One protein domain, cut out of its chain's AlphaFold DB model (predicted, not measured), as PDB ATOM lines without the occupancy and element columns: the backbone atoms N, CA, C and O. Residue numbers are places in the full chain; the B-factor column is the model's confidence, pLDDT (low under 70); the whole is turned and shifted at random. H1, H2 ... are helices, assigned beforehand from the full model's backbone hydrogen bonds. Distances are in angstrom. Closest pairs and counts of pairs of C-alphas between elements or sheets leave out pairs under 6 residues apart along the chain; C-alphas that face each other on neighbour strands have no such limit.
ATOM      1  N   LYS A 569     -60.806  15.104 -16.687       83.20
ATOM      2  CA  LYS A 569     -59.914  13.931 -16.534       83.20
ATOM      3  C   LYS A 569     -58.779  13.989 -17.562       83.20
ATOM      4  O   LYS A 569     -57.638  14.166 -17.162       83.20
ATOM      5  N   ALA A 570     -59.104  14.003 -18.857       84.79
ATOM      6  CA  ALA A 570     -58.116  14.060 -19.938       84.79
ATOM      7  C   ALA A 570     -57.191  15.295 -19.861       84.79
ATOM      8  O   ALA A 570     -56.033  15.232 -20.267       84.79
ATOM      9  N   ARG A 571     -57.674  16.423 -19.313       87.86
ATOM     10  CA  ARG A 571     -56.830  17.591 -19.026       87.86
ATOM     11  C   ARG A 571     -55.855  17.331 -17.870       87.86
ATOM     12  O   ARG A 571     -54.667  17.555 -18.062       87.86
ATOM     13  N   ARG A 572     -56.334  16.867 -16.707       87.77
ATOM     14  CA  ARG A 572     -55.490  16.556 -15.533       87.77
ATOM     15  C   ARG A 572     -54.457  15.473 -15.859       87.77
ATOM     16  O   ARG A 572     -53.310  15.580 -15.456       87.77
ATOM     17  N   GLU A 573     -54.865  14.472 -16.627       88.16
ATOM     18  CA  GLU A 573     -54.050  13.357 -17.117       88.16
ATOM     19  C   GLU A 573     -52.939  13.840 -18.062       88.16
ATOM     20  O   GLU A 573     -51.770  13.528 -17.846       88.16
ATOM     21  N   ARG A 574     -53.261  14.722 -19.021       90.03
ATOM     22  CA  ARG A 574     -52.257  15.410 -19.852       90.03
ATOM     23  C   ARG A 574     -51.317  16.293 -19.024       90.03
ATOM     24  O   ARG A 574     -50.118  16.290 -19.271       90.03
ATOM     25  N   GLU A 575     -51.839  17.043 -18.054       90.33
ATOM     26  CA  GLU A 575     -51.035  17.901 -17.168       90.33
ATOM     27  C   GLU A 575     -50.110  17.080 -16.244       90.33
ATOM     28  O   GLU A 575     -48.995  17.514 -15.964       90.33
ATOM     29  N   ALA A 576     -50.519  15.875 -15.830       90.01
ATOM     30  CA  ALA A 576     -49.694  14.937 -15.067       90.01
ATOM     31  C   ALA A 576     -48.614  14.261 -15.930       90.01
ATOM     32  O   ALA A 576     -47.452  14.213 -15.526       90.01
ATOM     33  N   MET A 577     -48.963  13.804 -17.137       91.04
ATOM     34  CA  MET A 577     -48.020  13.220 -18.102       91.04
ATOM     35  C   MET A 577     -46.936  14.230 -18.513       91.04
ATOM     36  O   MET A 577     -45.747  13.922 -18.468       91.04
ATOM     37  N   GLU A 578     -47.334  15.467 -18.819       94.97
ATOM     38  CA  GLU A 578     -46.422  16.581 -19.103       94.97
ATOM     39  C   GLU A 578     -45.530  16.914 -17.893       94.97
ATOM     40  O   GLU A 578     -44.347  17.215 -18.049       94.97
ATOM     41  N   ARG A 579     -46.061  16.822 -16.665       93.50
ATOM     42  CA  ARG A 579     -45.270  17.016 -15.441       93.50
ATOM     43  C   ARG A 579     -44.231  15.911 -15.243       93.50
ATOM     44  O   ARG A 579     -43.108  16.241 -14.871       93.50
ATOM     45  N   ARG A 580     -44.567  14.642 -15.519       92.06
ATOM     46  CA  ARG A 580     -43.599  13.530 -15.492       92.06
ATOM     47  C   ARG A 580     -42.496  13.757 -16.525       92.06
ATOM     48  O   ARG A 580     -41.334  13.788 -16.143       92.06
ATOM     49  N   ARG A 581     -42.855  14.052 -17.782       93.51
ATOM     50  CA  ARG A 581     -41.898  14.361 -18.862       93.51
ATOM     51  C   ARG A 581     -40.922  15.489 -18.503       93.51
ATOM     52  O   ARG A 581     -39.740  15.403 -18.809       93.51
ATOM     53  N   ARG A 582     -41.396  16.553 -17.850       95.18
ATOM     54  CA  ARG A 582     -40.531  17.672 -17.428       95.18
ATOM     55  C   ARG A 582     -39.613  17.321 -16.262       95.18
ATOM     56  O   ARG A 582     -38.524  17.879 -16.179       95.18
ATOM     57  N   LEU A 583     -40.045  16.440 -15.359       94.72
ATOM     58  CA  LEU A 583     -39.189  15.935 -14.284       94.72
ATOM     59  C   LEU A 583     -38.112  15.001 -14.843       94.72
ATOM     60  O   LEU A 583     -36.958  15.145 -14.454       94.72
ATOM     61  N   SER A 584     -38.454  14.131 -15.796       93.65
ATOM     62  CA  SER A 584     -37.486  13.224 -16.414       93.65
ATOM     63  C   SER A 584     -36.453  13.958 -17.273       93.65
ATOM     64  O   SER A 584     -35.253  13.764 -17.084       93.65
ATOM     65  N   GLU A 585     -36.884  14.907 -18.111       94.86
ATOM     66  CA  GLU A 585     -35.983  15.791 -18.868       94.86
ATOM     67  C   GLU A 585     -35.052  16.594 -17.936       94.86
ATOM     68  O   GLU A 585     -33.850  16.705 -18.190       94.86
ATOM     69  N   ALA A 586     -35.577  17.122 -16.823       95.60
ATOM     70  CA  ALA A 586     -34.774  17.842 -15.836       95.60
ATOM     71  C   ALA A 586     -33.777  16.932 -15.098       95.60
ATOM     72  O   ALA A 586     -32.665  17.375 -14.810       95.60
ATOM     73  N   ALA A 587     -34.141  15.677 -14.817       94.85
ATOM     74  CA  ALA A 587     -33.275  14.702 -14.163       94.85
ATOM     75  C   ALA A 587     -32.127  14.251 -15.081       94.85
ATOM     76  O   ALA A 587     -30.966  14.367 -14.688       94.85
ATOM     77  N   MET A 588     -32.417  13.865 -16.331       93.47
ATOM     78  CA  MET A 588     -31.389  13.554 -17.340       93.47
ATOM     79  C   MET A 588     -30.415  14.726 -17.522       93.47
ATOM     80  O   MET A 588     -29.197  14.550 -17.518       93.47
ATOM     81  N   LYS A 589     -30.946  15.954 -17.605       95.73
ATOM     82  CA  LYS A 589     -30.144  17.177 -17.721       95.73
ATOM     83  C   LYS A 589     -29.305  17.469 -16.474       95.73
ATOM     84  O   LYS A 589     -28.203  17.995 -16.608       95.73
ATOM     85  N   ALA A 590     -29.793  17.141 -15.278       95.63
ATOM     86  CA  ALA A 590     -29.033  17.280 -14.037       95.63
ATOM     87  C   ALA A 590     -27.884  16.262 -13.954       95.63
ATOM     88  O   ALA A 590     -26.777  16.644 -13.582       95.63
ATOM     89  N   VAL A 591     -28.116  15.010 -14.368       95.18
ATOM     90  CA  VAL A 591     -27.072  13.975 -14.476       95.18
ATOM     91  C   VAL A 591     -25.997  14.414 -15.472       95.18
ATOM     92  O   VAL A 591     -24.828  14.504 -15.099       95.18
ATOM     93  N   GLN A 592     -26.384  14.819 -16.686       93.69
ATOM     94  CA  GLN A 592     -25.448  15.317 -17.699       93.69
ATOM     95  C   GLN A 592     -24.657  16.550 -17.213       93.69
ATOM     96  O   GLN A 592     -23.446  16.631 -17.409       93.69
ATOM     97  N   ALA A 593     -25.311  17.500 -16.532       96.02
ATOM     98  CA  ALA A 593     -24.656  18.692 -15.982       96.02
ATOM     99  C   ALA A 593     -23.719  18.397 -14.794       96.02
ATOM    100  O   ALA A 593     -22.799  19.175 -14.541       96.02
ATOM    101  N   ALA A 594     -23.921  17.283 -14.085       96.39
ATOM    102  CA  ALA A 594     -23.014  16.791 -13.051       96.39
ATOM    103  C   ALA A 594     -21.804  16.017 -13.619       96.39
ATOM    104  O   ALA A 594     -20.947  15.587 -12.848       96.39
ATOM    105  N   GLY A 595     -21.727  15.823 -14.943       96.17
ATOM    106  CA  GLY A 595     -20.753  14.927 -15.575       96.17
ATOM    107  C   GLY A 595     -21.086  13.441 -15.394       96.17
ATOM    108  O   GLY A 595     -20.214  12.595 -15.570       96.17
ATOM    109  N   GLY A 596     -22.328  13.129 -15.014       95.27
ATOM    110  CA  GLY A 596     -22.832  11.768 -14.915       95.27
ATOM    111  C   GLY A 596     -23.120  11.170 -16.291       95.27
ATOM    112  O   GLY A 596     -23.641  11.834 -17.188       95.27
ATOM    113  N   ASP A 597     -22.783   9.895 -16.426       94.24
ATOM    114  CA  ASP A 597     -23.004   9.090 -17.621       94.24
ATOM    115  C   ASP A 597     -24.472   8.626 -17.657       94.24
ATOM    116  O   ASP A 597     -24.891   7.785 -16.858       94.24
ATOM    117  N   VAL A 598     -25.274   9.252 -18.525       93.65
ATOM    118  CA  VAL A 598     -26.723   8.999 -18.623       93.65
ATOM    119  C   VAL A 598     -26.997   7.597 -19.168       93.65
ATOM    120  O   VAL A 598     -27.912   6.930 -18.686       93.65
ATOM    121  N   ASP A 599     -26.175   7.131 -20.110       94.06
ATOM    122  CA  ASP A 599     -26.344   5.836 -20.767       94.06
ATOM    123  C   ASP A 599     -26.098   4.696 -19.769       94.06
ATOM    124  O   ASP A 599     -26.923   3.789 -19.657       94.06
ATOM    125  N   LYS A 600     -25.055   4.804 -18.928       93.01
ATOM    126  CA  LYS A 600     -24.837   3.871 -17.803       93.01
ATOM    127  C   LYS A 600     -25.966   3.881 -16.775       93.01
ATOM    128  O   LYS A 600     -26.227   2.854 -16.151       93.01
ATOM    129  N   LEU A 601     -26.629   5.018 -16.554       90.75
ATOM    130  CA  LEU A 601     -27.754   5.074 -15.618       90.75
ATOM    131  C   LEU A 601     -28.996   4.374 -16.198       90.75
ATOM    132  O   LEU A 601     -29.698   3.669 -15.475       90.75
ATOM    133  N   MET A 602     -29.227   4.508 -17.506       92.08
ATOM    134  CA  MET A 602     -30.271   3.767 -18.217       92.08
ATOM    135  C   MET A 602     -29.971   2.260 -18.270       92.08
ATOM    136  O   MET A 602     -30.872   1.464 -18.023       92.08
ATOM    137  N   GLU A 603     -28.713   1.862 -18.491       92.85
ATOM    138  CA  GLU A 603     -28.245   0.464 -18.412       92.85
ATOM    139  C   GLU A 603     -28.456  -0.141 -17.009       92.85
ATOM    140  O   GLU A 603     -28.843  -1.299 -16.877       92.85
ATOM    141  N   GLN A 604     -28.297   0.661 -15.950       92.31
ATOM    142  CA  GLN A 604     -28.614   0.282 -14.564       92.31
ATOM    143  C   GLN A 604     -30.123   0.285 -14.234       92.31
ATOM    144  O   GLN A 604     -30.498   0.068 -13.082       92.31
ATOM    145  N   GLY A 605     -31.001   0.522 -15.215       90.33
ATOM    146  CA  GLY A 605     -32.455   0.466 -15.052       90.33
ATOM    147  C   GLY A 605     -33.105   1.733 -14.482       90.33
ATOM    148  O   GLY A 605     -34.289   1.703 -14.140       90.33
ATOM    149  N   PHE A 606     -32.389   2.861 -14.387       87.19
ATOM    150  CA  PHE A 606     -32.977   4.129 -13.940       87.19
ATOM    151  C   PHE A 606     -33.816   4.783 -15.050       87.19
ATOM    152  O   PHE A 606     -33.361   5.666 -15.778       87.19
ATOM    153  N   ALA A 607     -35.080   4.369 -15.151       82.97
ATOM    154  CA  ALA A 607     -36.093   5.056 -15.947       82.97
ATOM    155  C   ALA A 607     -36.609   6.315 -15.220       82.97
ATOM    156  O   ALA A 607     -37.073   6.237 -14.079       82.97
ATOM    157  N   PHE A 608     -36.552   7.465 -15.897       81.60
ATOM    158  CA  PHE A 608     -36.929   8.782 -15.363       81.60
ATOM    159  C   PHE A 608     -38.419   9.145 -15.594       81.60
ATOM    160  O   PHE A 608     -38.970   8.850 -16.680       81.60
TER     161      PHE A 608
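Overview. This is residues 569 to 608 of the 608 residues of the protein "Developmental regulatory protein wetA" of Gibberella zeae (strain ATCC MYA-4620 / CBS 123657 / FGSC 9075 / NRRL 31084 / PH-1) (UniProt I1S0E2). One long helix, H1, makes the length of a hook-shaped model; at its C-terminal end the chain turns a corner into the short helix H2, and residues 604 to 608 fold back toward H1. Residues 569 to 579 of H1 stick out free. The printed part has 40 residues with two named helices, H1 then H2, and no named strand: all helix. It is loose, with a radius of gyration of the C-alphas of 12.6 A, and flat, spanning 38 by 19 by 7 A.

Arrangement. H1, residues 569 to 593, and H2, residues 598 to 603, only just touch, with 3 pairs of C-alphas within 8 A, and touch only at the corner by their link. H1 does so with residues 588 to 592 alone; the closest C-alphas, of Val 591 and Val 598, are 6.5 A apart. Their lines are only just about perpendicular, at 71 degrees. In H1 and H2 every O i to N i+4 pair is within hydrogen-bond range.

Along the chain. H1 runs 35.6 A from C-alpha 569 at (-59.914, 13.931, -16.534) to C-alpha 593. H2 runs 8.7 A, ending with C-alpha 603 at (-28.245, 0.464, -18.412).

Size, cuts and confidence. The C-alphas farthest apart, of Lys 569 and Gly 595, are 39.2 A apart. The printed part has no cut, and the link from H1 to H2 is tight. No printed residue is under 70 in pLDDT.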